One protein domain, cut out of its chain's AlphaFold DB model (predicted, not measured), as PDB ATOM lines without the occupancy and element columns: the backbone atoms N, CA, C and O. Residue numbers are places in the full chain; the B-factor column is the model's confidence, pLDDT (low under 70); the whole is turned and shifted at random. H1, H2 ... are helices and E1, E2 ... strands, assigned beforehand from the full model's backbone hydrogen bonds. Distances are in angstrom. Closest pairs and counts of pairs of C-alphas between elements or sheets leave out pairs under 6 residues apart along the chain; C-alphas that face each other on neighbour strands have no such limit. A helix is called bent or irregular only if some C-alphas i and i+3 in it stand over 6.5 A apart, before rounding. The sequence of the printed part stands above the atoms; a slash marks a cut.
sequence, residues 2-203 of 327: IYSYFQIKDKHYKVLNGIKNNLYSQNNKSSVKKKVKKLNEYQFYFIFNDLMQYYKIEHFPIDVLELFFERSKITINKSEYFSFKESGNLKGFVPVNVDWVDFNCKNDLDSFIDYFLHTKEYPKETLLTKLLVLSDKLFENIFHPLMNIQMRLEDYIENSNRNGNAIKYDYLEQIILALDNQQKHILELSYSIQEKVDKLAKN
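Overview. This is residues 2 to 203 of the 327 residues of an uncharacterized protein of Flavobacterium segetis (UniProt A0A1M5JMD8). A ribbon of two antiparallel strands, E1 and E2, crosses the long helix H9, which runs side by side with the long H8 as a helical hairpin; the ribbon's far end, with H6 and residues 82 to 94, reaches away from the rest. On the opposite side of this hairpin H4 packs on H8, H2 on H4 and H3 on H2, while H7 packs on H9. The printed part has 202 residues, with nine named helices and two named strands in the order H1 H2 H3 H4 H5 E1 H6 E2 H7 H8 H9, mostly helix. It is only just compact, close to loose, with a radius of gyration of the C-alphas of 19.4 A, and only just flat, spanning 62 by 53 by 29 A.

Arrangement. E1, residues 69 to 77, and E2, residues 95 to 103, are antiparallel neighbours; N 70 and O 102, 2.8 A, and N 98 and O 74, 2.9 A, are within hydrogen-bond range. E1 bends by 57 degrees at residue 73, E2 by 55 degrees at residue 99. The closest C-alphas of E2 and H6, residues 78 to 81, are those of Val 96 and Lys 78, 5.7 A. Those of E2 and H9, residues 166 to 201, are Val 101 and Ala 178, 5.9 A. H8, residues 124 to 159, and H9 touch as a hairpin, closest at C-alphas 150 and 176, 5.8 A, at a shallow tilt of 19 degrees, opposite ways. H7, residues 109 to 118, H8 and H9 form an up and down bundle, each helix running against the one before. H7 touches residues 189 to 196 of H9 alone, closest at C-alphas 117 and 196, 6.7 A. H4, residues 41 to 54, touches residues 141 to 149 of H8 alone, closest at C-alphas 42 and 142, 5.6 A, at a tilt of 38 degrees, only just steep. H2, residues 10 to 20, touches H4, closest at C-alphas 16 and 47, 6.0 A, and forms a hairpin with H3, residues 26 to 36, closest at C-alphas 15 and 35, 6.9 A. H5, residues 62 to 65, is near H3; H1, residues 2 to 5, is near H7. Every O i to N i+4 pair is within hydrogen-bond range in H2, H4 and H9, but 5 of 7 in H3, 5 of 6 in H7 and 29 of 32 in H8; H1, H5 and H6 are too short for such a pair.

Along the chain. E1 begins at C-alpha 69 (29.856, -21.122, -10.420) and is 22.9 A long; E2 is 23.4 A. H8 is 51.1 A long, and H9, 52.0 A, ends at C-alpha 201 (4.890, -45.717, -28.283). H4 is 20.4 A long. H3 is irregular: C-alphas 27 and 30 are 8.1 A apart.

Size, cuts and confidence. The C-alphas farthest apart, Gly 164 and Asn 203, are 62.0 A apart. The printed part has no cut; the link from H6 to E2, 13 residues, is long. Residues 161 to 166 stand free. The model's pLDDT is under 70 at residues 26 to 28, 78 to 93 and 162 to 164.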
ATOM      1  N   ILE A   2      12.487 -41.212 -10.205       89.81
ATOM      2  CA  ILE A   2      12.260 -39.857 -10.770       89.81
ATOM      3  C   ILE A   2      11.865 -38.822  -9.716       89.81
ATOM      4  O   ILE A   2      12.588 -37.857  -9.495       89.81
ATOM      5  N   TYR A   3      10.776 -39.066  -8.989       88.56
ATOM      6  CA  TYR A   3      10.318 -38.143  -7.950       88.56
ATOM      7  C   TYR A   3      11.364 -37.857  -6.872       88.56
ATOM      8  O   TYR A   3      11.401 -36.749  -6.364       88.56
ATOM      9  N   SER A   4      12.237 -38.820  -6.549       90.44
ATOM     10  CA  SER A   4      13.290 -38.619  -5.548       90.44
ATOM     11  C   SER A   4      14.430 -37.740  -6.062       90.44
ATOM     12  O   SER A   4      15.061 -37.068  -5.249       90.44
ATOM     13  N   TYR A   5      14.728 -37.775  -7.366       94.56
ATOM     14  CA  TYR A   5      15.735 -36.907  -7.979       94.56
ATOM     15  C   TYR A   5      15.256 -35.449  -7.965       94.56
ATOM     16  O   TYR A   5      15.968 -34.558  -7.501       94.56
ATOM     17  N   PHE A   6      13.994 -35.238  -8.353       94.94
ATOM     18  CA  PHE A   6      13.326 -33.934  -8.389       94.94
ATOM     19  C   PHE A   6      12.673 -33.532  -7.054       94.94
ATOM     20  O   PHE A   6      11.648 -32.852  -7.042       94.94
ATOM     21  N   GLN A   7      13.229 -33.965  -5.918       93.94
ATOM     22  CA  GLN A   7      12.685 -33.642  -4.596       93.94
ATOM     23  C   GLN A   7      13.546 -32.617  -3.857       93.94
ATOM     24  O   GLN A   7      14.742 -32.830  -3.628       93.94
ATOM     25  N   ILE A   8      12.907 -31.553  -3.370       94.62
ATOM     26  CA  ILE A   8      13.481 -30.678  -2.345       94.62
ATOM     27  C   ILE A   8      13.133 -31.242  -0.962       94.62
ATOM     28  O   ILE A   8      12.002 -31.633  -0.697       94.62
ATOM     29  N   LYS A   9      14.137 -31.336  -0.086       93.94
ATOM     30  CA  LYS A   9      14.030 -31.866   1.280       93.94
ATOM     31  C   LYS A   9      14.477 -30.789   2.262       93.94
ATOM     32  O   LYS A   9      15.245 -29.907   1.880       93.94
ATOM     33  N   ASP A  10      14.134 -30.926   3.539       94.00
ATOM     34  CA  ASP A  10      14.504 -29.970   4.601       94.00
ATOM     35  C   ASP A  10      15.991 -29.620   4.622       94.00
ATOM     36  O   ASP A  10      16.378 -28.475   4.847       94.00
ATOM     37  N   LYS A  11      16.861 -30.597   4.336       92.81
ATOM     38  CA  LYS A  11      18.308 -30.364   4.258       92.81
ATOM     39  C   LYS A  11      18.690 -29.337   3.182       92.81
ATOM     40  O   LYS A  11      19.651 -28.608   3.390       92.81
ATOM     41  N   HIS A  12      17.957 -29.258   2.071       94.44
ATOM     42  CA  HIS A  12      18.188 -28.283   1.002       94.44
ATOM     43  C   HIS A  12      17.693 -26.893   1.422       94.44
ATOM     44  O   HIS A  12      18.420 -25.920   1.252       94.44
ATOM     45  N   TYR A  13      16.538 -26.801   2.092       93.31
ATOM     46  CA  TYR A  13      16.080 -25.539   2.691       93.31
ATOM     47  C   TYR A  13      17.051 -25.015   3.757       93.31
ATOM     48  O   TYR A  13      17.311 -23.819   3.826       93.31
ATOM     49  N   LYS A  14      17.677 -25.901   4.544       90.56
ATOM     50  CA  LYS A  14      18.754 -25.515   5.473       90.56
ATOM     51  C   LYS A  14      19.989 -24.965   4.749       90.56
ATOM     52  O   LYS A  14      20.647 -24.079   5.289       90.56
ATOM     53  N   VAL A  15      20.318 -25.468   3.553       90.00
ATOM     54  CA  VAL A  15      21.392 -24.901   2.712       90.00
ATOM     55  C   VAL A  15      21.001 -23.508   2.233       90.00
ATOM     56  O   VAL A  15      21.762 -22.573   2.457       90.00
ATOM     57  N   LEU A  16      19.803 -23.365   1.661       91.19
ATOM     58  CA  LEU A  16      19.258 -22.090   1.196       91.19
ATOM     59  C   LEU A  16      19.257 -21.033   2.308       91.19
ATOM     60  O   LEU A  16      19.873 -19.985   2.155       91.19
ATOM     61  N   ASN A  17      18.648 -21.332   3.457       89.19
ATOM     62  CA  ASN A  17      18.606 -20.420   4.605       89.19
ATOM     63  C   ASN A  17      20.010 -20.106   5.133       89.19
ATOM     64  O   ASN A  17      20.294 -18.976   5.516       89.19
ATOM     65  N   GLY A  18      20.912 -21.092   5.108       86.31
ATOM     66  CA  GLY A  18      22.317 -20.886   5.437       86.31
ATOM     67  C   GLY A  18      22.995 -19.865   4.521       86.31
ATOM     68  O   GLY A  18      23.750 -19.035   5.020       86.31
ATOM     69  N   ILE A  19      22.701 -19.891   3.217       87.56
ATOM     70  CA  ILE A  19      23.205 -18.909   2.245       87.56
ATOM     71  C   ILE A  19      22.572 -17.539   2.498       87.56
ATOM     72  O   ILE A  19      23.307 -16.568   2.648       87.56
ATOM     73  N   LYS A  20      21.240 -17.460   2.634       87.62
ATOM     74  CA  LYS A  20      20.514 -16.201   2.896       87.62
ATOM     75  C   LYS A  20      21.051 -15.473   4.130       87.62
ATOM     76  O   LYS A  20      21.382 -14.295   4.066       87.62
ATOM     77  N   ASN A  21      21.230 -16.202   5.232       83.62
ATOM     78  CA  ASN A  21      21.691 -15.636   6.502       83.62
ATOM     79  C   ASN A  21      23.173 -15.223   6.492       83.62
ATOM     80  O   ASN A  21      23.611 -14.519   7.396       83.62
ATOM     81  N   ASN A  22      23.960 -15.678   5.513       78.62
ATOM     82  CA  ASN A  22      25.406 -15.447   5.449       78.62
ATOM     83  C   ASN A  22      25.853 -14.832   4.115       78.62
ATOM     84  O   ASN A  22      27.040 -14.904   3.802       78.62
ATOM     85  N   LEU A  23      24.942 -14.229   3.343       74.50
ATOM     86  CA  LEU A  23      25.194 -13.764   1.970       74.50
ATOM     87  C   LEU A  23      26.437 -12.853   1.866       74.50
ATOM     88  O   LEU A  23      27.167 -12.908   0.882       74.50
ATOM     89  N   TYR A  24      26.710 -12.071   2.915       73.94
ATOM     90  CA  TYR A  24      27.831 -11.124   2.995       73.94
ATOM     91  C   TYR A  24      28.943 -11.537   3.978       73.94
ATOM     92  O   TYR A  24      29.875 -10.775   4.215       73.94
ATOM     93  N   SER A  25      28.864 -12.731   4.575       73.62
ATOM     94  CA  SER A  25      29.830 -13.194   5.581       73.62
ATOM     95  C   SER A  25      30.921 -14.062   4.955       73.62
ATOM     96  O   SER A  25      30.641 -15.099   4.350       73.62
ATOM     97  N   GLN A  26      32.191 -13.688   5.141       66.19
ATOM     98  CA  GLN A  26      33.320 -14.465   4.615       66.19
ATOM     99  C   GLN A  26      33.575 -15.781   5.371       66.19
ATOM    100  O   GLN A  26      34.080 -16.738   4.784       66.19
ATOM    101  N   ASN A  27      33.154 -15.878   6.635       64.75
ATOM    102  CA  ASN A  27      33.565 -16.955   7.544       64.75
ATOM    103  C   ASN A  27      32.966 -18.337   7.216       64.75
ATOM    104  O   ASN A  27      33.499 -19.353   7.654       64.75
ATOM    105  N   ASN A  28      31.890 -18.409   6.420       65.94
ATOM    106  CA  ASN A  28      31.154 -19.658   6.163       65.94
ATOM    107  C   ASN A  28      31.249 -20.180   4.717       65.94
ATOM    108  O   ASN A  28      30.674 -21.229   4.402       65.94
ATOM    109  N   LYS A  29      32.000 -19.505   3.837       74.44
ATOM    110  CA  LYS A  29      32.011 -19.783   2.388       74.44
ATOM    111  C   LYS A  29      32.419 -21.213   2.036       74.44
ATOM    112  O   LYS A  29      31.731 -21.874   1.266       74.44
ATOM    113  N   SER A  30      33.492 -21.738   2.631       80.88
ATOM    114  CA  SER A  30      33.998 -23.082   2.303       80.88
ATOM    115  C   SER A  30      33.014 -24.197   2.690       80.88
ATOM    116  O   SER A  30      32.828 -25.163   1.949       80.88
ATOM    117  N   SER A  31      32.336 -24.048   3.832       83.81
ATOM    118  CA  SER A  31      31.309 -24.978   4.313       83.81
ATOM    119  C   SER A  31      30.068 -24.947   3.423       83.81
ATOM    120  O   SER A  31      29.536 -25.997   3.055       83.81
ATOM    121  N   VAL A  32      29.635 -23.750   3.021       85.94
ATOM    122  CA  VAL A  32      28.503 -23.563   2.107       85.94
ATOM    123  C   VAL A  32      28.829 -24.111   0.717       85.94
ATOM    124  O   VAL A  32      28.063 -24.935   0.218       85.94
ATOM    125  N   LYS A  33      29.995 -23.785   0.139       87.44
ATOM    126  CA  LYS A  33      30.443 -24.302  -1.168       87.44
ATOM    127  C   LYS A  33      30.445 -25.836  -1.198       87.44
ATOM    128  O   LYS A  33      29.957 -26.433  -2.153       87.44
ATOM    129  N   LYS A  34      30.898 -26.493  -0.118       89.56
ATOM    130  CA  LYS A  34      30.840 -27.965   0.036       89.56
ATOM    131  C   LYS A  34      29.415 -28.521   0.075       89.56
ATOM    132  O   LYS A  34      29.206 -29.667  -0.319       89.56
ATOM    133  N   LYS A  35      28.444 -27.769   0.600       92.19
ATOM    134  CA  LYS A  35      27.030 -28.173   0.604       92.19
ATOM    135  C   LYS A  35      26.399 -27.988  -0.774       92.19
ATOM    136  O   LYS A  35      25.672 -28.883  -1.190       92.19
ATOM    137  N   VAL A  36      26.723 -26.901  -1.480       92.38
ATOM    138  CA  VAL A  36      26.269 -26.653  -2.860       92.38
ATOM    139  C   VAL A  36      26.809 -27.734  -3.813       92.38
ATOM    140  O   VAL A  36      26.005 -28.363  -4.491       92.38
ATOM    141  N   LYS A  37      28.095 -28.126  -3.702       93.56
ATOM    142  CA  LYS A  37      28.693 -29.262  -4.455       93.56
ATOM    143  C   LYS A  37      27.958 -30.602  -4.296       93.56
ATOM    144  O   LYS A  37      28.166 -31.516  -5.083       93.56
ATOM    145  N   LYS A  38      27.143 -30.774  -3.247       94.69
ATOM    146  CA  LYS A  38      26.398 -32.021  -2.987       94.69
ATOM    147  C   LYS A  38      24.993 -32.030  -3.583       94.69
ATOM    148  O   LYS A  38      24.359 -33.088  -3.547       94.69
ATOM    149  N   LEU A  39      24.503 -30.882  -4.041       96.06
ATOM    150  CA  LEU A  39      23.214 -30.755  -4.711       96.06
ATOM    151  C   LEU A  39      23.310 -31.385  -6.098       96.06
ATOM    152  O   LEU A  39      24.359 -31.283  -6.724       96.06
ATOM    153  N   ASN A  40      22.239 -32.017  -6.569       96.25
ATOM    154  CA  ASN A  40      22.103 -32.285  -8.003       96.25
ATOM    155  C   ASN A  40      21.675 -31.011  -8.750       96.25
ATOM    156  O   ASN A  40      21.365 -29.990  -8.132       96.25
ATOM    157  N   GLU A  41      21.635 -31.088 -10.070       95.00
ATOM    158  CA  GLU A  41      21.334 -30.003 -11.000       95.00
ATOM    159  C   GLU A  41      19.977 -29.365 -10.686       95.00
ATOM    160  O   GLU A  41      19.876 -28.150 -10.523       95.00
ATOM    161  N   TYR A  42      18.935 -30.177 -10.473       95.62
ATOM    162  CA  TYR A  42      17.619 -29.672 -10.065       95.62
ATOM    163  C   TYR A  42      17.680 -28.843  -8.773       95.62
ATOM    164  O   TYR A  42      17.186 -27.716  -8.713       95.62
ATOM    165  N   GLN A  43      18.276 -29.402  -7.719       96.25
ATOM    166  CA  GLN A  43      18.357 -28.748  -6.412       96.25
ATOM    167  C   GLN A  43      19.208 -27.477  -6.472       96.25
ATOM    168  O   GLN A  43      18.906 -26.505  -5.778       96.25
ATOM    169  N   PHE A  44      20.256 -27.489  -7.295       96.25
ATOM    170  CA  PHE A  44      21.104 -26.340  -7.570       96.25
ATOM    171  C   PHE A  44      20.299 -25.196  -8.193       96.25
ATOM    172  O   PHE A  44      20.260 -24.109  -7.614       96.25
ATOM    173  N   TYR A  45      19.598 -25.444  -9.308       95.06
ATOM    174  CA  TYR A  45      18.812 -24.403  -9.980       95.06
ATOM    175  C   TYR A  45      17.658 -23.912  -9.115       95.06
ATOM    176  O   TYR A  45      17.391 -22.714  -9.088       95.06
ATOM    177  N   PHE A  46      17.016 -24.806  -8.357       94.38
ATOM    178  CA  PHE A  46      15.993 -24.422  -7.389       94.38
ATOM    179  C   PHE A  46      16.537 -23.419  -6.362       94.38
ATOM    180  O   PHE A  46      15.961 -22.347  -6.191       94.38
ATOM    181  N   ILE A  47      17.662 -23.735  -5.710       94.69
ATOM    182  CA  ILE A  47      18.258 -22.865  -4.684       94.69
ATOM    183  C   ILE A  47      18.726 -21.539  -5.289       94.69
ATOM    184  O   ILE A  47      18.486 -20.490  -4.693       94.69
ATOM    185  N   PHE A  48      19.389 -21.567  -6.446       94.94
ATOM    186  CA  PHE A  48      19.909 -20.347  -7.063       94.94
ATOM    187  C   PHE A  48      18.785 -19.426  -7.546       94.94
ATOM    188  O   PHE A  48      18.785 -18.235  -7.236       94.94
ATOM    189  N   ASN A  49      17.776 -19.982  -8.223       92.75
ATOM    190  CA  ASN A  49      16.611 -19.223  -8.667       92.75
ATOM    191  C   ASN A  49      15.820 -18.648  -7.482       92.75
ATOM    192  O   ASN A  49      15.387 -17.501  -7.550       92.75
ATOM    193  N   ASP A  50      15.668 -19.399  -6.383       91.94
ATOM    194  CA  ASP A  50      15.043 -18.893  -5.153       91.94
ATOM    195  C   ASP A  50      15.818 -17.690  -4.598       91.94
ATOM    196  O   ASP A  50      15.232 -16.636  -4.369       91.94
ATOM    197  N   LEU A  51      17.150 -17.771  -4.483       91.56
ATOM    198  CA  LEU A  51      17.963 -16.626  -4.050       91.56
ATOM    199  C   LEU A  51      17.741 -15.390  -4.926       91.56
ATOM    200  O   LEU A  51      17.586 -14.293  -4.394       91.56
ATOM    201  N   MET A  52      17.670 -15.563  -6.246       90.25
ATOM    202  CA  MET A  52      17.417 -14.464  -7.182       90.25
ATOM    203  C   MET A  52      15.997 -13.886  -7.087       90.25
ATOM    204  O   MET A  52      15.750 -12.813  -7.626       90.25
ATOM    205  N   GLN A  53      15.036 -14.581  -6.467       86.88
ATOM    206  CA  GLN A  53      13.711 -14.015  -6.175       86.88
ATOM    207  C   GLN A  53      13.742 -13.083  -4.961       86.88
ATOM    208  O   GLN A  53      13.014 -12.096  -4.938       86.88
ATOM    209  N   TYR A  54      14.586 -13.375  -3.968       86.56
ATOM    210  CA  TYR A  54      14.691 -12.574  -2.743       86.56
ATOM    211  C   TYR A  54      15.700 -11.431  -2.849       86.56
ATOM    212  O   TYR A  54      15.549 -10.411  -2.179       86.56
ATOM    213  N   TYR A  55      16.730 -11.590  -3.678       88.94
ATOM    214  CA  TYR A  55      17.817 -10.632  -3.814       88.94
ATOM    215  C   TYR A  55      18.020 -10.276  -5.286       88.94
ATOM    216  O   TYR A  55      18.096 -11.148  -6.151       88.94
ATOM    217  N   LYS A  56      18.160  -8.981  -5.574       87.75
ATOM    218  CA  LYS A  56      18.514  -8.499  -6.914       87.75
ATOM    219  C   LYS A  56      19.970  -8.838  -7.248       87.75
ATOM    220  O   LYS A  56      20.835  -8.725  -6.379       87.75
ATOM    221  N   ILE A  57      20.256  -9.169  -8.512       87.31
ATOM    222  CA  ILE A  57      21.609  -9.525  -9.001       87.31
ATOM    223  C   ILE A  57      22.636  -8.421  -8.724       87.31
ATOM    224  O   ILE A  57      23.801  -8.710  -8.431       87.31
ATOM    225  N   GLU A  58      22.210  -7.155  -8.751       85.19
ATOM    226  CA  GLU A  58      23.055  -6.007  -8.404       85.19
ATOM    227  C   GLU A  58      23.751  -6.195  -7.046       85.19
ATOM    228  O   GLU A  58      24.941  -5.904  -6.915       85.19
ATOM    229  N   HIS A  59      23.065  -6.829  -6.089       86.75
ATOM    230  CA  HIS A  59      23.537  -7.067  -4.728       86.75
ATOM    231  C   HIS A  59      24.291  -8.387  -4.531       86.75
ATOM    232  O   HIS A  59      24.711  -8.667  -3.408       86.75
ATOM    233  N   PHE A  60      24.471  -9.205  -5.574       88.94
ATOM    234  CA  PHE A  60      25.258 -10.437  -5.478       88.94
ATOM    235  C   PHE A  60      26.744 -10.077  -5.589       88.94
ATOM    236  O   PHE A  60      27.175  -9.635  -6.663       88.94
ATOM    237  N   PRO A  61      27.553 -10.233  -4.527       88.12
ATOM    238  CA  PRO A  61      28.999 -10.131  -4.664       88.12
ATOM    239  C   PRO A  61      29.532 -11.315  -5.486       88.12
ATOM    240  O   PRO A  61      28.918 -12.385  -5.514       88.12
ATOM    241  N   ILE A  62      30.700 -11.143  -6.117       89.75
ATOM    242  CA  ILE A  62      31.382 -12.209  -6.884       89.75
ATOM    243  C   ILE A  62      31.514 -13.478  -6.038       89.75
ATOM    244  O   ILE A  62      31.185 -14.563  -6.493       89.75
ATOM    245  N   ASP A  63      31.872 -13.311  -4.771       87.62
ATOM    246  CA  ASP A  63      31.981 -14.388  -3.793       87.62
ATOM    247  C   ASP A  63      30.729 -15.271  -3.656       87.62
ATOM    248  O   ASP A  63      30.837 -16.456  -3.350       87.62
ATOM    249  N   VAL A  64      29.534 -14.693  -3.820       89.44
ATOM    250  CA  VAL A  64      28.269 -15.440  -3.770       89.44
ATOM    251  C   VAL A  64      28.054 -16.184  -5.077       89.44
ATOM    252  O   VAL A  64      27.640 -17.339  -5.039       89.44
ATOM    253  N   LEU A  65      28.376 -15.569  -6.217       92.31
ATOM    254  CA  LEU A  65      28.354 -16.248  -7.516       92.31
ATOM    255  C   LEU A  65      29.323 -17.442  -7.518       92.31
ATOM    256  O   LEU A  65      28.945 -18.522  -7.959       92.31
ATOM    257  N   GLU A  66      30.497 -17.306  -6.900       92.31
ATOM    258  CA  GLU A  66      31.505 -18.371  -6.769       92.31
ATOM    259  C   GLU A  66      31.082 -19.555  -5.877       92.31
ATOM    260  O   GLU A  66      31.704 -20.625  -5.895       92.31
ATOM    261  N   LEU A  67      30.005 -19.407  -5.093       92.06
ATOM    262  CA  LEU A  67      29.380 -20.545  -4.409       92.06
ATOM    263  C   LEU A  67      28.651 -21.466  -5.389       92.06
ATOM    264  O   LEU A  67      28.484 -22.646  -5.080       92.06
ATOM    265  N   PHE A  68      28.206 -20.933  -6.527       94.44
ATOM    266  CA  PHE A  68      27.394 -21.623  -7.529       94.44
ATOM    267  C   PHE A  68      28.159 -21.903  -8.821       94.44
ATOM    268  O   PHE A  68      27.883 -22.901  -9.477       94.44
ATOM    269  N   PHE A  69      29.137 -21.073  -9.158       94.81
ATOM    270  CA  PHE A  69      29.856 -21.122 -10.420       94.81
ATOM    271  C   PHE A  69      31.357 -21.162 -10.141       94.81
ATOM    272  O   PHE A  69      31.887 -20.318  -9.429       94.81
ATOM    273  N   GLU A  70      32.072 -22.147 -10.660       91.31
ATOM    274  CA  GLU A  70      33.516 -22.279 -10.473       91.31
ATOM    275  C   GLU A  70      34.218 -21.755 -11.726       91.31
ATOM    276  O   GLU A  70      33.984 -22.263 -12.818       91.31
ATOM    277  N   ARG A  71      35.052 -20.715 -11.581       88.50
ATOM    278  CA  ARG A  71      35.905 -20.259 -12.682       88.50
ATOM    279  C   ARG A  71      37.057 -21.234 -12.861       88.50
ATOM    280  O   ARG A  71      37.808 -21.496 -11.920       88.50
ATOM    281  N   SER A  72      37.229 -21.702 -14.079       84.81
ATOM    282  CA  SER A  72      38.351 -22.513 -14.516       84.81
ATOM    283  C   SER A  72      38.939 -21.908 -15.793       84.81
ATOM    284  O   SER A  72      38.343 -21.048 -16.439       84.81
ATOM    285  N   LYS A  73      40.168 -22.293 -16.134       82.06
ATOM    286  CA  LYS A  73      40.756 -21.999 -17.444       82.06
ATOM    287  C   LYS A  73      40.919 -23.315 -18.164       82.06
ATOM    288  O   LYS A  73      41.575 -24.211 -17.634       82.06
ATOM    289  N   ILE A  74      40.341 -23.413 -19.350       78.19
ATOM    290  CA  ILE A  74      40.486 -24.590 -20.201       78.19
ATOM    291  C   ILE A  74      41.207 -24.208 -21.486       78.19
ATOM    292  O   ILE A  74      41.149 -23.064 -21.939       78.19
ATOM    293  N   THR A  75      41.890 -25.180 -22.074       78.88
ATOM    294  CA  THR A  75      42.495 -25.043 -23.395       78.88
ATOM    295  C   THR A  75      41.604 -25.769 -24.390       78.88
ATOM    296  O   THR A  75      41.515 -26.994 -24.343       78.88
ATOM    297  N   ILE A  76      40.949 -25.024 -25.277       75.94
ATOM    298  CA  ILE A  76      40.114 -25.588 -26.348       75.94
ATOM    299  C   ILE A  76      40.711 -25.284 -27.713       75.94
ATOM    300  O   ILE A  76      41.587 -24.424 -27.848       75.94
ATOM    301  N   ASN A  77      40.243 -25.981 -28.744       73.56
ATOM    302  CA  ASN A  77      40.644 -25.649 -30.100       73.56
ATOM    303  C   ASN A  77      40.013 -24.311 -30.527       73.56
ATOM    304  O   ASN A  77      38.834 -24.061 -30.291       73.56
ATOM    305  N   LYS A  78      40.755 -23.460 -31.238       67.12
ATOM    306  CA  LYS A  78      40.262 -22.185 -31.782       67.12
ATOM    307  C   LYS A  78      39.000 -22.363 -32.632       67.12
ATOM    308  O   LYS A  78      38.137 -21.492 -32.619       67.12
ATOM    309  N   SER A  79      38.866 -23.485 -33.341       64.81
ATOM    310  CA  SER A  79      37.655 -23.808 -34.110       64.81
ATOM    311  C   SER A  79      36.423 -24.071 -33.236       64.81
ATOM    312  O   SER A  79      35.315 -23.787 -33.670       64.81
ATOM    313  N   GLU A  80      36.611 -24.593 -32.020       60.19
ATOM    314  CA  GLU A  80      35.548 -24.832 -31.028       60.19
ATOM    315  C   GLU A  80      35.178 -23.537 -30.290       60.19
ATOM    316  O   GLU A  80      34.037 -23.360 -29.878       60.19
ATOM    317  N   TYR A  81      36.124 -22.598 -30.167       56.38
ATOM    318  CA  TYR A  81      35.888 -21.283 -29.565       56.38
ATOM    319  C   TYR A  81      35.089 -20.329 -30.477       56.38
ATOM    320  O   TYR A  81      34.256 -19.565 -29.997       56.38
ATOM    321  N   PHE A  82      35.331 -20.356 -31.795       49.53
ATOM    322  CA  PHE A  82      34.770 -19.387 -32.754       49.53
ATOM    323  C   PHE A  82      33.532 -19.859 -33.533       49.53
ATOM    324  O   PHE A  82      33.056 -19.128 -34.408       49.53
ATOM    325  N   SER A  83      32.938 -21.011 -33.210       47.44
ATOM    326  CA  SER A  83      31.742 -21.540 -33.892       47.44
ATOM    327  C   SER A  83      30.440 -20.741 -33.669       47.44
ATOM    328  O   SER A  83      29.355 -21.267 -33.897       47.44
ATOM    329  N   PHE A  84      30.525 -19.458 -33.295       45.16
ATOM    330  CA  PHE A  84      29.382 -18.545 -33.218       45.16
ATOM    331  C   PHE A  84      29.480 -17.257 -34.056       45.16
ATOM    332  O   PHE A  84      28.461 -16.573 -34.128       45.16
ATOM    333  N   LYS A  85      30.598 -16.913 -34.736       37.66
ATOM    334  CA  LYS A  85      30.605 -15.699 -35.597       37.66
ATOM    335  C   LYS A  85      31.331 -15.700 -36.945       37.66
ATOM    336  O   LYS A  85      30.926 -14.886 -37.764       37.66
ATOM    337  N   GLU A  86      32.293 -16.562 -37.271       39.84
ATOM    338  CA  GLU A  86      32.917 -16.495 -38.610       39.84
ATOM    339  C   GLU A  86      33.276 -17.877 -39.162       39.84
ATOM    340  O   GLU A  86      34.072 -18.625 -38.594       39.84
ATOM    341  N   SER A  87      32.678 -18.213 -40.307       39.00
ATOM    342  CA  SER A  87      32.965 -19.415 -41.086       39.00
ATOM    343  C   SER A  87      34.324 -19.287 -41.783       39.00
ATOM    344  O   SER A  87      34.406 -18.936 -42.960       39.00
ATOM    345  N   GLY A  88      35.398 -19.570 -41.052       45.97
ATOM    346  CA  GLY A  88      36.732 -19.784 -41.603       45.97
ATOM    347  C   GLY A  88      37.160 -21.231 -41.386       45.97
ATOM    348  O   GLY A  88      37.269 -21.677 -40.247       45.97
ATOM    349  N   ASN A  89      37.416 -21.971 -42.469       49.62
ATOM    350  CA  ASN A  89      37.974 -23.327 -42.439       49.62
ATOM    351  C   ASN A  89      39.395 -23.320 -41.838       49.62
ATOM    352  O   ASN A  89      40.391 -23.328 -42.561       49.62
ATOM    353  N   LEU A  90      39.509 -23.315 -40.509       53.12
ATOM    354  CA  LEU A  90      40.771 -23.536 -39.808       53.12
ATOM    355  C   LEU A  90      41.011 -25.045 -39.692       53.12
ATOM    356  O   LEU A  90      40.534 -25.705 -38.773       53.12
ATOM    357  N   LYS A  91      41.750 -25.610 -40.653       50.22
ATOM    358  CA  LYS A  91      42.279 -26.976 -40.548       50.22
ATOM    359  C   LYS A  91      43.526 -26.960 -39.654       50.22
ATOM    360  O   LYS A  91      44.614 -26.650 -40.126       50.22
ATOM    361  N   GLY A  92      43.353 -27.283 -38.373       62.22
ATOM    362  CA  GLY A  92      44.435 -27.495 -37.400       62.22
ATOM    363  C   GLY A  92      43.989 -27.228 -35.958       62.22
ATOM    364  O   GLY A  92      43.176 -26.338 -35.729       62.22
ATOM    365  N   PHE A  93      44.509 -27.993 -34.987       66.69
ATOM    366  CA  PHE A  93      44.297 -27.707 -33.564       66.69
ATOM    367  C   PHE A  93      45.132 -26.490 -33.161       66.69
ATOM    368  O   PHE A  93      46.358 -26.570 -33.094       66.69
ATOM    369  N   VAL A  94      44.475 -25.358 -32.920       75.69
ATOM    370  CA  VAL A  94      45.113 -24.144 -32.404       75.69
ATOM    371  C   VAL A  94      44.623 -23.956 -30.970       75.69
ATOM    372  O   VAL A  94      43.478 -23.549 -30.796       75.69
ATOM    373  N   PRO A  95      45.431 -24.267 -29.943       76.69
ATOM    374  CA  PRO A  95      44.990 -24.153 -28.560       76.69
ATOM    375  C   PRO A  95      44.733 -22.688 -28.194       76.69
ATOM    376  O   PRO A  95      45.593 -21.828 -28.389       76.69
ATOM    377  N   VAL A  96      43.562 -22.412 -27.632       76.69
ATOM    378  CA  VAL A  96      43.197 -21.120 -27.048       76.69
ATOM    379  C   VAL A  96      42.823 -21.358 -25.594       76.69
ATOM    380  O   VAL A  96      42.013 -22.234 -25.291       76.69
ATOM    381  N   ASN A  97      43.428 -20.584 -24.693       78.06
ATOM    382  CA  ASN A  97      43.024 -20.569 -23.294       78.06
ATOM    383  C   ASN A  97      41.792 -19.689 -23.152       78.06
ATOM    384  O   ASN A  97      41.830 -18.511 -23.510       78.06
ATOM    385  N   VAL A  98      40.728 -20.273 -22.627       76.31
ATOM    386  CA  VAL A  98      39.434 -19.623 -22.483       76.31
ATOM    387  C   VAL A  98      39.033 -19.699 -21.021       76.31
ATOM    388  O   VAL A  98      39.217 -20.733 -20.369       76.31
ATOM    389  N   ASP A  99      38.521 -18.587 -20.503       79.38
ATOM    390  CA  ASP A  99      37.877 -18.593 -19.199       79.38
ATOM    391  C   ASP A  99      36.583 -19.405 -19.301       79.38
ATOM    392  O   ASP A  99      35.742 -19.176 -20.172       79.38
ATOM    393  N   TRP A 100      36.453 -20.385 -18.420       84.38
ATOM    394  CA  TRP A 100      35.352 -21.329 -18.390       84.38
ATOM    395  C   TRP A 100      34.668 -21.280 -17.036       84.38
ATOM    396  O   TRP A 100      35.286 -20.998 -16.007       84.38
ATOM    397  N   VAL A 101      33.366 -21.530 -17.045       91.94
ATOM    398  CA  VAL A 101      32.555 -21.529 -15.839       91.94
ATOM    399  C   VAL A 101      31.844 -22.863 -15.724       91.94
ATOM    400  O   VAL A 101      31.021 -23.215 -16.563       91.94
ATOM    401  N   ASP A 102      32.146 -23.574 -14.642       90.81
ATOM    402  CA  ASP A 102      31.510 -24.835 -14.286       90.81
ATOM    403  C   ASP A 102      30.429 -24.628 -13.220       90.81
ATOM    404  O   ASP A 102      30.524 -23.751 -12.356       90.81
ATOM    405  N   PHE A 103      29.401 -25.474 -13.235       94.25
ATOM    406  CA  PHE A 103      28.365 -25.482 -12.205       94.25
ATOM    407  C   PHE A 103      28.875 -26.190 -10.951       94.25
ATOM    408  O   PHE A 103      29.351 -27.323 -10.993       94.25
ATOM    409  N   ASN A 104      28.731 -25.548  -9.795       93.62
ATOM    410  CA  ASN A 104      29.199 -26.071  -8.519       93.62
ATOM    411  C   ASN A 104      28.228 -27.104  -7.909       93.62
ATOM    412  O   ASN A 104      27.879 -27.020  -6.732       93.62
ATOM    413  N   CYS A 105      27.770 -28.076  -8.692       94.06
ATOM    414  CA  CYS A 105      26.849 -29.129  -8.272       94.06
ATOM    415  C   CYS A 105      27.388 -30.515  -8.644       94.06
ATOM    416  O   CYS A 105      28.456 -30.660  -9.236       94.06
ATOM    417  N   LYS A 106      26.659 -31.560  -8.259       93.56
ATOM    418  CA  LYS A 106      26.835 -32.879  -8.861       93.56
ATOM    419  C   LYS A 106      26.414 -32.795 -10.324       93.56
ATOM    420  O   LYS A 106      25.418 -32.144 -10.617       93.56
ATOM    421  N   ASN A 107      27.178 -33.455 -11.186       87.94
ATOM    422  CA  ASN A 107      26.848 -33.639 -12.592       87.94
ATOM    423  C   ASN A 107      26.371 -35.089 -12.779       87.94
ATOM    424  O   ASN A 107      27.157 -35.956 -13.160       87.94
ATOM    425  N   ASP A 108      25.149 -35.388 -12.334       93.62
ATOM    426  CA  ASP A 108      24.583 -36.744 -12.335       93.62
ATOM    427  C   ASP A 108      23.307 -36.886 -13.179       93.62
ATOM    428  O   ASP A 108      22.791 -38.000 -13.309       93.62
ATOM    429  N   LEU A 109      22.841 -35.802 -13.812       95.25
ATOM    430  CA  LEU A 109      21.676 -35.800 -14.695       95.25
ATOM    431  C   LEU A 109      21.848 -36.764 -15.873       95.25
ATOM    432  O   LEU A 109      20.923 -37.520 -16.171       95.25
ATOM    433  N   ASP A 110      23.028 -36.791 -16.492       94.81
ATOM    434  CA  ASP A 110      23.320 -37.648 -17.648       94.81
ATOM    435  C   ASP A 110      23.182 -39.118 -17.288       94.81
ATOM    436  O   ASP A 110      22.417 -39.849 -17.907       94.81
ATOM    437  N   SER A 111      23.863 -39.540 -16.219       95.69
ATOM    438  CA  SER A 111      23.790 -40.918 -15.724       95.69
ATOM    439  C   SER A 111      22.373 -41.285 -15.278       95.69
ATOM    440  O   SER A 111      21.929 -42.421 -15.441       95.69
ATOM    441  N   PHE A 112      21.644 -40.323 -14.712       96.38
ATOM    442  CA  PHE A 112      20.264 -40.512 -14.298       96.38
ATOM    443  C   PHE A 112      19.317 -40.700 -15.493       96.38
ATOM    444  O   PHE A 112      18.461 -41.583 -15.444       96.38
ATOM    445  N   ILE A 113      19.468 -39.923 -16.569       96.69
ATOM    446  CA  ILE A 113      18.687 -40.088 -17.804       96.69
ATOM    447  C   ILE A 113      19.087 -41.379 -18.518       96.69
ATOM    448  O   ILE A 113      18.211 -42.159 -18.897       96.69
ATOM    449  N   ASP A 114      20.387 -41.650 -18.624       96.50
ATOM    450  CA  ASP A 114      20.943 -42.856 -19.237       96.50
ATOM    451  C   ASP A 114      20.365 -44.135 -18.616       96.50
ATOM    452  O   ASP A 114      19.928 -45.044 -19.331       96.50
ATOM    453  N   TYR A 115      20.231 -44.152 -17.285       95.69
ATOM    454  CA  TYR A 115      19.556 -45.229 -16.571       95.69
ATOM    455  C   TYR A 115      18.151 -45.503 -17.133       95.69
ATOM    456  O   TYR A 115      17.820 -46.659 -17.400       95.69
ATOM    457  N   PHE A 116      17.317 -44.484 -17.368       95.19
ATOM    458  CA  PHE A 116      15.971 -44.690 -17.926       95.19
ATOM    459  C   PHE A 116      15.987 -45.081 -19.403       95.19
ATOM    460  O   PHE A 116      15.148 -45.882 -19.823       95.19
ATOM    461  N   LEU A 117      16.933 -44.565 -20.190       95.56
ATOM    462  CA  LEU A 117      17.059 -44.916 -21.608       95.56
ATOM    463  C   LEU A 117      17.427 -46.395 -21.802       95.56
ATOM    464  O   LEU A 117      16.928 -47.041 -22.735       95.56
ATOM    465  N   HIS A 118      18.235 -46.947 -20.894       94.56
ATOM    466  CA  HIS A 118      18.738 -48.321 -20.956       94.56
ATOM    467  C   HIS A 118      17.982 -49.320 -20.071       94.56
ATOM    468  O   HIS A 118      18.121 -50.532 -20.261       94.56
ATOM    469  N   THR A 119      17.130 -48.850 -19.157       91.50
ATOM    470  CA  THR A 119      16.282 -49.727 -18.342       91.50
ATOM    471  C   THR A 119      15.336 -50.538 -19.231       91.50
ATOM    472  O   THR A 119      14.611 -50.008 -20.076       91.50
ATOM    473  N   LYS A 120      15.320 -51.858 -19.015       87.81
ATOM    474  CA  LYS A 120      14.288 -52.754 -19.543       87.81
ATOM    475  C   LYS A 120      13.208 -52.893 -18.480       87.81
ATOM    476  O   LYS A 120      13.459 -53.466 -17.426       87.81
ATOM    477  N   GLU A 121      12.021 -52.371 -18.751       84.19
ATOM    478  CA  GLU A 121      10.899 -52.420 -17.817       84.19
ATOM    479  C   GLU A 121       9.639 -52.944 -18.511       84.19
ATOM    480  O   GLU A 121       9.360 -52.610 -19.666       84.19
ATOM    481  N   TYR A 122       8.910 -53.796 -17.788       76.75
ATOM    482  CA  TYR A 122       7.674 -54.434 -18.222       76.75
ATOM    483  C   TYR A 122       6.565 -54.144 -17.200       76.75
ATOM    484  O   TYR A 122       6.808 -54.304 -16.004       76.75
ATOM    485  N   PRO A 123       5.358 -53.752 -17.647       85.62
ATOM    486  CA  PRO A 123       4.955 -53.553 -19.044       85.62
ATOM    487  C   PRO A 123       5.590 -52.289 -19.671       85.62
ATOM    488  O   PRO A 123       5.961 -51.355 -18.956       85.62
ATOM    489  N   LYS A 124       5.745 -52.256 -21.007       87.38
ATOM    490  CA  LYS A 124       6.452 -51.172 -21.736       87.38
ATOM    491  C   LYS A 124       5.786 -49.807 -21.538       87.38
ATOM    492  O   LYS A 124       6.459 -48.779 -21.549       87.38
ATOM    493  N   GLU A 125       4.481 -49.815 -21.317       87.12
ATOM    494  CA  GLU A 125       3.627 -48.683 -20.972       87.12
ATOM    495  C   GLU A 125       4.120 -47.967 -19.705       87.12
ATOM    496  O   GLU A 125       4.078 -46.738 -19.623       87.12
ATOM    497  N   THR A 126       4.659 -48.722 -18.741       89.00
ATOM    498  CA  THR A 126       5.215 -48.161 -17.502       89.00
ATOM    499  C   THR A 126       6.488 -47.373 -17.789       89.00
ATOM    500  O   THR A 126       6.632 -46.241 -17.321       89.00
ATOM    501  N   LEU A 127       7.394 -47.932 -18.598       91.50
ATOM    502  CA  LEU A 127       8.618 -47.237 -18.997       91.50
ATOM    503  C   LEU A 127       8.304 -45.981 -19.810       91.50
ATOM    504  O   LEU A 127       8.875 -44.923 -19.559       91.50
ATOM    505  N   LEU A 128       7.367 -46.088 -20.751       91.19
ATOM    506  CA  LEU A 128       6.917 -44.962 -21.557       91.19
ATOM    507  C   LEU A 128       6.366 -43.830 -20.679       91.19
ATOM    508  O   LEU A 128       6.803 -42.690 -20.811       91.19
ATOM    509  N   THR A 129       5.486 -44.154 -19.730       89.81
ATOM    510  CA  THR A 129       4.945 -43.183 -18.766       89.81
ATOM    511  C   THR A 129       6.061 -42.502 -17.975       89.81
ATOM    512  O   THR A 129       6.063 -41.282 -17.823       89.81
ATOM    513  N   LYS A 130       7.051 -43.267 -17.499       92.56
ATOM    514  CA  LYS A 130       8.202 -42.714 -16.775       92.56
ATOM    515  C   LYS A 130       9.042 -41.775 -17.636       92.56
ATOM    516  O   LYS A 130       9.444 -40.736 -17.130       92.56
ATOM    517  N   LEU A 131       9.293 -42.112 -18.900       94.44
ATOM    518  CA  LEU A 131      10.066 -41.271 -19.821       94.44
ATOM    519  C   LEU A 131       9.337 -39.966 -20.160       94.44
ATOM    520  O   LEU A 131       9.963 -38.910 -20.177       94.44
ATOM    521  N   LEU A 132       8.019 -40.018 -20.352       92.12
ATOM    522  CA  LEU A 132       7.192 -38.825 -20.550       92.12
ATOM    523  C   LEU A 132       7.227 -37.922 -19.304       92.12
ATOM    524  O   LEU A 132       7.565 -36.745 -19.387       92.12
ATOM    525  N   VAL A 133       7.008 -38.495 -18.114       92.62
ATOM    526  CA  VAL A 133       7.121 -37.750 -16.847       92.62
ATOM    527  C   VAL A 133       8.531 -37.186 -16.646       92.62
ATOM    528  O   VAL A 133       8.675 -36.073 -16.144       92.62
ATOM    529  N   LEU A 134       9.576 -37.926 -17.022       95.31
ATOM    530  CA  LEU A 134      10.960 -37.459 -16.963       95.31
ATOM    531  C   LEU A 134      11.194 -36.264 -17.895       95.31
ATOM    532  O   LEU A 134      11.812 -35.297 -17.462       95.31
ATOM    533  N   SER A 135      10.672 -36.314 -19.123       94.06
ATOM    534  CA  SER A 135      10.742 -35.215 -20.094       94.06
ATOM    535  C   SER A 135      10.111 -33.939 -19.533       94.06
ATOM    536  O   SER A 135      10.756 -32.892 -19.468       94.06
ATOM    537  N   ASP A 136       8.896 -34.039 -18.994       91.25
ATOM    538  CA  ASP A 136       8.230 -32.911 -18.341       91.25
ATOM    539  C   ASP A 136       9.034 -32.379 -17.158       91.25
ATOM    540  O   ASP A 136       9.233 -31.172 -17.017       91.25
ATOM    541  N   LYS A 137       9.545 -33.276 -16.305       93.31
ATOM    542  CA  LYS A 137      10.345 -32.874 -15.149       93.31
ATOM    543  C   LYS A 137      11.630 -32.161 -15.565       93.31
ATOM    544  O   LYS A 137      11.981 -31.186 -14.902       93.31
ATOM    545  N   LEU A 138      12.282 -32.603 -16.637       94.69
ATOM    546  CA  LEU A 138      13.472 -31.972 -17.204       94.69
ATOM    547  C   LEU A 138      13.170 -30.535 -17.655       94.69
ATOM    548  O   LEU A 138      13.894 -29.612 -17.278       94.69
ATOM    549  N   PHE A 139      12.067 -30.321 -18.379       91.19
ATOM    550  CA  PHE A 139      11.685 -28.980 -18.820       91.19
ATOM    551  C   PHE A 139      11.227 -28.079 -17.667       91.19
ATOM    552  O   PHE A 139      11.752 -26.979 -17.505       91.19
ATOM    553  N   GLU A 140      10.289 -28.542 -16.838       89.50
ATOM    554  CA  GLU A 140       9.697 -27.738 -15.761       89.50
ATOM    555  C   GLU A 140      10.706 -27.390 -14.661       89.50
ATOM    556  O   GLU A 140      10.669 -26.293 -14.109       89.50
ATOM    557  N   ASN A 141      11.593 -28.325 -14.309       92.25
ATOM    558  CA  ASN A 141      12.401 -28.209 -13.093       92.25
ATOM    559  C   ASN A 141      13.870 -27.878 -13.352       92.25
ATOM    560  O   ASN A 141      14.568 -27.521 -12.406       92.25
ATOM    561  N   ILE A 142      14.353 -27.996 -14.590       93.94
ATOM    562  CA  ILE A 142      15.748 -27.689 -14.930       93.94
ATOM    563  C   ILE A 142      15.785 -26.635 -16.033       93.94
ATOM    564  O   ILE A 142      16.244 -25.525 -15.778       93.94
ATOM    565  N   PHE A 143      15.242 -26.937 -17.215       92.56
ATOM    566  CA  PHE A 143      15.323 -26.040 -18.373       92.56
ATOM    567  C   PHE A 143      14.689 -24.667 -18.103       92.56
ATOM    568  O   PHE A 143      15.317 -23.636 -18.325       92.56
ATOM    569  N   HIS A 144      13.466 -24.643 -17.565       88.50
ATOM    570  CA  HIS A 144      12.737 -23.406 -17.286       88.50
ATOM    571  C   HIS A 144      13.418 -22.541 -16.202       88.50
ATOM    572  O   HIS A 144      13.648 -21.356 -16.451       88.50
ATOM    573  N   PRO A 145      13.799 -23.068 -15.016       91.44
ATOM    574  CA  PRO A 145      14.596 -22.308 -14.051       91.44
ATOM    575  C   PRO A 145      15.905 -21.770 -14.627       91.44
ATOM    576  O   PRO A 145      16.271 -20.638 -14.329       91.44
ATOM    577  N   LEU A 146      16.585 -22.553 -15.465       92.50
ATOM    578  CA  LEU A 146      17.829 -22.145 -16.103       92.50
ATOM    579  C   LEU A 146      17.601 -20.956 -17.056       92.50
ATOM    580  O   LEU A 146      18.296 -19.949 -16.926       92.50
ATOM    581  N   MET A 147      16.585 -21.012 -17.927       90.44
ATOM    582  CA  MET A 147      16.200 -19.872 -18.776       90.44
ATOM    583  C   MET A 147      15.894 -18.617 -17.950       90.44
ATOM    584  O   MET A 147      16.363 -17.531 -18.278       90.44
ATOM    585  N   ASN A 148      15.150 -18.761 -16.851       88.94
ATOM    586  CA  ASN A 148      14.820 -17.633 -15.977       88.94
ATOM    587  C   ASN A 148      16.062 -17.005 -15.338       88.94
ATOM    588  O   ASN A 148      16.134 -15.784 -15.206       88.94
ATOM    589  N   ILE A 149      17.026 -17.832 -14.924       92.75
ATOM    590  CA  ILE A 149      18.306 -17.357 -14.398       92.75
ATOM    591  C   ILE A 149      19.036 -16.563 -15.484       92.75
ATOM    592  O   ILE A 149      19.411 -15.422 -15.229       92.75
ATOM    593  N   GLN A 150      19.190 -17.131 -16.684       93.12
ATOM    594  CA  GLN A 150      19.874 -16.470 -17.798       93.12
ATOM    595  C   GLN A 150      19.242 -15.113 -18.122       93.12
ATOM    596  O   GLN A 150      19.945 -14.109 -18.087       93.12
ATOM    597  N   MET A 151      17.923 -15.069 -18.333       90.38
ATOM    598  CA  MET A 151      17.209 -13.835 -18.679       90.38
ATOM    599  C   MET A 151      17.422 -12.725 -17.645       90.38
ATOM    600  O   MET A 151      17.598 -11.566 -18.001       90.38
ATOM    601  N   ARG A 152      17.423 -13.061 -16.349       90.69
ATOM    602  CA  ARG A 152      17.664 -12.070 -15.290       90.69
ATOM    603  C   ARG A 152      19.099 -11.543 -15.315       90.69
ATOM    604  O   ARG A 152      19.314 -10.372 -15.015       90.69
ATOM    605  N   LEU A 153      20.077 -12.400 -15.614       93.19
ATOM    606  CA  LEU A 153      21.477 -11.985 -15.730       93.19
ATOM    607  C   LEU A 153      21.682 -11.096 -16.960       93.19
ATOM    608  O   LEU A 153      22.340 -10.068 -16.835       93.19
ATOM    609  N   GLU A 154      21.083 -11.450 -18.098       91.56
ATOM    610  CA  GLU A 154      21.088 -10.641 -19.324       91.56
ATOM    611  C   GLU A 154      20.470  -9.260 -19.077       91.56
ATOM    612  O   GLU A 154      21.141  -8.254 -19.290       91.56
ATOM    613  N   ASP A 155      19.264  -9.205 -18.502       89.00
ATOM    614  CA  ASP A 155      18.572  -7.954 -18.161       89.00
ATOM    615  C   ASP A 155      19.409  -7.063 -17.227       89.00
ATOM    616  O   ASP A 155      19.490  -5.845 -17.401       89.00
ATOM    617  N   TYR A 156      20.108  -7.660 -16.255       89.50
ATOM    618  CA  TYR A 156      21.027  -6.914 -15.400       89.50
ATOM    619  C   TYR A 156      22.224  -6.357 -16.181       89.50
ATOM    620  O   TYR A 156      22.589  -5.200 -15.971       89.50
ATOM    621  N   ILE A 157      22.849  -7.144 -17.059       89.69
ATOM    622  CA  ILE A 157      24.004  -6.692 -17.849       89.69
ATOM    623  C   ILE A 157      23.605  -5.581 -18.826       89.69
ATOM    624  O   ILE A 157      24.345  -4.607 -18.954       89.69
ATOM    625  N   GLU A 158      22.452  -5.708 -19.485       87.38
ATOM    626  CA  GLU A 158      21.960  -4.741 -20.470       87.38
ATOM    627  C   GLU A 158      21.611  -3.387 -19.836       87.38
ATOM    628  O   GLU A 158      21.919  -2.341 -20.406       87.38
ATOM    629  N   ASN A 159      21.020  -3.394 -18.637       83.75
ATOM    630  CA  ASN A 159      20.521  -2.176 -17.989       83.75
ATOM    631  C   ASN A 159      21.506  -1.514 -17.013       83.75
ATOM    632  O   ASN A 159      21.233  -0.418 -16.513       83.75
ATOM    633  N   SER A 160      22.634  -2.150 -16.696       78.75
ATOM    634  CA  SER A 160      23.549  -1.636 -15.674       78.75
ATOM    635  C   SER A 160      24.719  -0.846 -16.264       78.75
ATOM    636  O   SER A 160      25.345  -1.227 -17.252       78.75
ATOM    637  N   ASN A 161      25.078   0.264 -15.611       70.12
ATOM    638  CA  ASN A 161      26.259   1.039 -15.987       70.12
ATOM    639  C   ASN A 161      27.539   0.243 -15.678       70.12
ATOM    640  O   ASN A 161      27.790  -0.136 -14.531       70.12
ATOM    641  N   ARG A 162      28.395   0.041 -16.689       68.69
ATOM    642  CA  ARG A 162      29.678  -0.685 -16.563       68.69
ATOM    643  C   ARG A 162      30.708   0.009 -15.652       68.69
ATOM    644  O   ARG A 162      31.740  -0.579 -15.327       68.69
ATOM    645  N   ASN A 163      30.440   1.241 -15.218       60.44
ATOM    646  CA  ASN A 163      31.374   2.060 -14.447       60.44
ATOM    647  C   ASN A 163      31.690   1.427 -13.076       60.44
ATOM    648  O   ASN A 163      30.873   1.459 -12.160       60.44
ATOM    649  N   GLY A 164      32.902   0.874 -12.941       62.38
ATOM    650  CA  GLY A 164      33.494   0.447 -11.666       62.38
ATOM    651  C   GLY A 164      33.396  -1.044 -11.316       62.38
ATOM    652  O   GLY A 164      33.913  -1.429 -10.273       62.38
ATOM    653  N   ASN A 165      32.782  -1.893 -12.154       76.06
ATOM    654  CA  ASN A 165      32.546  -3.309 -11.812       76.06
ATOM    655  C   ASN A 165      32.866  -4.311 -12.940       76.06
ATOM    656  O   ASN A 165      32.271  -5.386 -12.993       76.06
ATOM    657  N   ALA A 166      33.803  -3.979 -13.839       82.75
ATOM    658  CA  ALA A 166      34.133  -4.768 -15.038       82.75
ATOM    659  C   ALA A 166      34.337  -6.273 -14.760       82.75
ATOM    660  O   ALA A 166      33.724  -7.105 -15.412       82.75
ATOM    661  N   ILE A 167      35.072  -6.621 -13.696       87.06
ATOM    662  CA  ILE A 167      35.342  -8.020 -13.310       87.06
ATOM    663  C   ILE A 167      34.054  -8.807 -13.010       87.06
ATOM    664  O   ILE A 167      33.992 -10.015 -13.250       87.06
ATOM    665  N   LYS A 168      33.029  -8.151 -12.446       88.62
ATOM    666  CA  LYS A 168      31.728  -8.782 -12.194       88.62
ATOM    667  C   LYS A 168      30.974  -8.980 -13.508       88.62
ATOM    668  O   LYS A 168      30.404 -10.049 -13.687       88.62
ATOM    669  N   TYR A 169      30.988  -8.001 -14.413       88.81
ATOM    670  CA  TYR A 169      30.332  -8.125 -15.721       88.81
ATOM    671  C   TYR A 169      30.938  -9.247 -16.556       88.81
ATOM    672  O   TYR A 169      30.195 -10.128 -16.974       88.81
ATOM    673  N   ASP A 170      32.265  -9.283 -16.695       88.00
ATOM    674  CA  ASP A 170      32.957 -10.331 -17.454       88.00
ATOM    675  C   ASP A 170      32.606 -11.722 -16.909       88.00
ATOM    676  O   ASP A 170      32.388 -12.675 -17.655       88.00
ATOM    677  N   TYR A 171      32.475 -11.843 -15.586       91.69
ATOM    678  CA  TYR A 171      32.061 -13.098 -14.971       91.69
ATOM    679  C   TYR A 171      30.623 -13.483 -15.285       91.69
ATOM    680  O   TYR A 171      30.331 -14.653 -15.512       91.69
ATOM    681  N   LEU A 172      29.713 -12.512 -15.243       92.94
ATOM    682  CA  LEU A 172      28.309 -12.746 -15.543       92.94
ATOM    683  C   LEU A 172      28.125 -13.125 -17.017       92.94
ATOM    684  O   LEU A 172      27.353 -14.037 -17.292       92.94
ATOM    685  N   GLU A 173      28.880 -12.512 -17.935       91.00
ATOM    686  CA  GLU A 173      28.921 -12.910 -19.349       91.00
ATOM    687  C   GLU A 173      29.389 -14.374 -19.500       91.00
ATOM    688  O   GLU A 173      28.759 -15.157 -20.212       91.00
ATOM    689  N   GLN A 174      30.422 -14.793 -18.759       91.62
ATOM    690  CA  GLN A 174      30.873 -16.194 -18.747       91.62
ATOM    691  C   GLN A 174      29.834 -17.152 -18.137       91.62
ATOM    692  O   GLN A 174      29.643 -18.258 -18.642       91.62
ATOM    693  N   ILE A 175      29.133 -16.740 -17.073       95.19
ATOM    694  CA  ILE A 175      28.034 -17.521 -16.482       95.19
ATOM    695  C   ILE A 175      26.891 -17.685 -17.493       95.19
ATOM    696  O   ILE A 175      26.365 -18.787 -17.628       95.19
ATOM    697  N   ILE A 176      26.521 -16.630 -18.226       94.38
ATOM    698  CA  ILE A 176      25.492 -16.693 -19.278       94.38
ATOM    699  C   ILE A 176      25.892 -17.689 -20.368       94.38
ATOM    700  O   ILE A 176      25.076 -18.524 -20.753       94.38
ATOM    701  N   LEU A 177      27.153 -17.675 -20.809       91.00
ATOM    702  CA  LEU A 177      27.650 -18.651 -21.779       91.00
ATOM    703  C   LEU A 177      27.568 -20.094 -21.248       91.00
ATOM    704  O   LEU A 177      27.143 -20.996 -21.971       91.00
ATOM    705  N   ALA A 178      27.929 -20.322 -19.983       92.38
ATOM    706  CA  ALA A 178      27.804 -21.637 -19.350       92.38
ATOM    707  C   ALA A 178      26.337 -22.097 -19.245       92.38
ATOM    708  O   ALA A 178      26.037 -23.271 -19.468       92.38
ATOM    709  N   LEU A 179      25.410 -21.178 -18.951       94.31
ATOM    710  CA  LEU A 179      23.970 -21.444 -18.951       94.31
ATOM    711  C   LEU A 179      23.470 -21.828 -20.350       94.31
ATOM    712  O   LEU A 179      22.761 -22.825 -20.475       94.31
ATOM    713  N   ASP A 180      23.871 -21.108 -21.398       90.75
ATOM    714  CA  ASP A 180      23.493 -21.422 -22.783       90.75
ATOM    715  C   ASP A 180      23.998 -22.810 -23.224       90.75
ATOM    716  O   ASP A 180      23.243 -23.618 -23.774       90.75
ATOM    717  N   ASN A 181      25.250 -23.146 -22.900       90.25
ATOM    718  CA  ASN A 181      25.804 -24.478 -23.160       90.25
ATOM    719  C   ASN A 181      25.011 -25.577 -22.443       90.25
ATOM    720  O   ASN A 181      24.678 -26.603 -23.036       90.25
ATOM    721  N   GLN A 182      24.636 -25.340 -21.189       92.25
ATOM    722  CA  GLN A 182      23.846 -26.295 -20.430       92.25
ATOM    723  C   GLN A 182      22.409 -26.435 -20.960       92.25
ATOM    724  O   GLN A 182      21.845 -27.528 -20.911       92.25
ATOM    725  N   GLN A 183      21.807 -25.379 -21.523       91.12
ATOM    726  CA  GLN A 183      20.518 -25.499 -22.219       91.12
ATOM    727  C   GLN A 183      20.615 -26.404 -23.438       91.12
ATOM    728  O   GLN A 183      19.739 -27.248 -23.630       91.12
ATOM    729  N   LYS A 184      21.664 -26.244 -24.251       90.50
ATOM    730  CA  LYS A 184      21.908 -27.109 -25.414       90.50
ATOM    731  C   LYS A 184      22.040 -28.567 -24.983       90.50
ATOM    732  O   LYS A 184      21.336 -29.415 -25.526       90.50
ATOM    733  N   HIS A 185      22.818 -28.827 -23.935       91.81
ATOM    734  CA  HIS A 185      22.976 -30.165 -23.361       91.81
ATOM    735  C   HIS A 185      21.643 -30.770 -22.887       91.81
ATOM    736  O   HIS A 185      21.271 -31.878 -23.267       91.81
ATOM    737  N   ILE A 186      20.838 -30.010 -22.136       93.06
ATOM    738  CA  ILE A 186      19.500 -30.455 -21.706       93.06
ATOM    739  C   ILE A 186      18.600 -30.784 -22.910       93.06
ATOM    740  O   ILE A 186      17.816 -31.735 -22.855       93.06
ATOM    741  N   LEU A 187      18.707 -30.027 -24.006       90.69
ATOM    742  CA  LEU A 187      17.961 -30.311 -25.229       90.69
ATOM    743  C   LEU A 187      18.412 -31.620 -25.885       90.69
ATOM    744  O   LEU A 187      17.551 -32.404 -26.279       90.69
ATOM    745  N   GLU A 188      19.711 -31.902 -25.947       93.69
ATOM    746  CA  GLU A 188      20.252 -33.176 -26.449       93.69
ATOM    747  C   GLU A 188      19.746 -34.379 -25.641       93.69
ATOM    748  O   GLU A 188      19.277 -35.376 -26.205       93.69
ATOM    749  N   LEU A 189      19.729 -34.255 -24.311       95.06
ATOM    750  CA  LEU A 189      19.143 -35.263 -23.426       95.06
ATOM    751  C   LEU A 189      17.640 -35.439 -23.693       95.06
ATOM    752  O   LEU A 189      17.141 -36.566 -23.750       95.06
ATOM    753  N   SER A 190      16.912 -34.338 -23.907       93.81
ATOM    754  CA  SER A 190      15.476 -34.379 -24.213       93.81
ATOM    755  C   SER A 190      15.179 -35.079 -25.543       93.81
ATOM    756  O   SER A 190      14.230 -35.862 -25.621       93.81
ATOM    757  N   TYR A 191      16.017 -34.879 -26.568       93.38
ATOM    758  CA  TYR A 191      15.889 -35.580 -27.846       93.38
ATOM    759  C   TYR A 191      16.127 -37.079 -27.679       93.38
ATOM    760  O   TYR A 191      15.338 -37.879 -28.179       93.38
ATOM    761  N   SER A 192      17.132 -37.467 -26.894       95.75
ATOM    762  CA  SER A 192      17.405 -38.876 -26.587       95.75
ATOM    763  C   SER A 192      16.221 -39.558 -25.881       95.75
ATOM    764  O   SER A 192      15.856 -40.694 -26.205       95.75
ATOM    765  N   ILE A 193      15.562 -38.853 -24.951       95.94
ATOM    766  CA  ILE A 193      14.316 -39.315 -24.317       95.94
ATOM    767  C   ILE A 193      13.204 -39.464 -25.358       95.94
ATOM    768  O   ILE A 193      12.546 -40.508 -25.393       95.94
ATOM    769  N   GLN A 194      13.008 -38.463 -26.220       92.75
ATOM    770  CA  GLN A 194      11.958 -38.482 -27.239       92.75
ATOM    771  C   GLN A 194      12.137 -39.641 -28.226       92.75
ATOM    772  O   GLN A 194      11.186 -40.374 -28.488       92.75
ATOM    773  N   GLU A 195      13.356 -39.898 -28.701       94.31
ATOM    774  CA  GLU A 195      13.625 -41.038 -29.584       94.31
ATOM    775  C   GLU A 195      13.247 -42.378 -28.940       94.31
ATOM    776  O   GLU A 195      12.744 -43.294 -29.601       94.31
ATOM    777  N   LYS A 196      13.508 -42.525 -27.635       94.50
ATOM    778  CA  LYS A 196      13.131 -43.727 -26.889       94.50
ATOM    779  C   LYS A 196      11.614 -43.829 -26.733       94.50
ATOM    780  O   LYS A 196      11.070 -44.923 -26.916       94.50
ATOM    781  N   VAL A 197      10.947 -42.717 -26.427       93.44
ATOM    782  CA  VAL A 197       9.484 -42.601 -26.357       93.44
ATOM    783  C   VAL A 197       8.854 -43.039 -27.677       93.44
ATOM    784  O   VAL A 197       8.020 -43.942 -27.664       93.44
ATOM    785  N   ASP A 198       9.317 -42.517 -28.812       90.81
ATOM    786  CA  ASP A 198       8.775 -42.832 -30.139       90.81
ATOM    787  C   ASP A 198       8.919 -44.323 -30.483       90.81
ATOM    788  O   ASP A 198       8.012 -44.946 -31.043       90.81
ATOM    789  N   LYS A 199      10.049 -44.938 -30.108       91.06
ATOM    790  CA  LYS A 199      10.281 -46.383 -30.286       91.06
ATOM    791  C   LYS A 199       9.322 -47.228 -29.439       91.06
ATOM    792  O   LYS A 199       8.853 -48.271 -29.901       91.06
ATOM    793  N   LEU A 200       9.038 -46.807 -28.205       90.31
ATOM    794  CA  LEU A 200       8.136 -47.523 -27.298       90.31
ATOM    795  C   LEU A 200       6.668 -47.338 -27.693       90.31
ATOM    796  O   LEU A 200       5.939 -48.327 -27.779       90.31
ATOM    797  N   ALA A 201       6.266 -46.103 -27.998       87.12
ATOM    798  CA  ALA A 201       4.890 -45.717 -28.283       87.12
ATOM    799  C   ALA A 201       4.286 -46.461 -29.480       87.12
ATOM    800  O   ALA A 201       3.087 -46.729 -29.492       87.12
ATOM    801  N   LYS A 202       5.093 -46.872 -30.468       83.44
ATOM    802  CA  LYS A 202       4.620 -47.676 -31.614       83.44
ATOM    803  C   LYS A 202       3.934 -48.985 -31.206       83.44
ATOM    804  O   LYS A 202       3.063 -49.453 -31.928       83.44
ATOM    805  N   ASN A 203       4.299 -49.561 -30.060       74.00
ATOM    806  CA  ASN A 203       3.904 -50.919 -29.674       74.00
ATOM    807  C   ASN A 203       2.982 -50.989 -28.448       74.00
ATOM    808  O   ASN A 203       2.652 -52.087 -28.008       74.00
TER     809      ASN A 203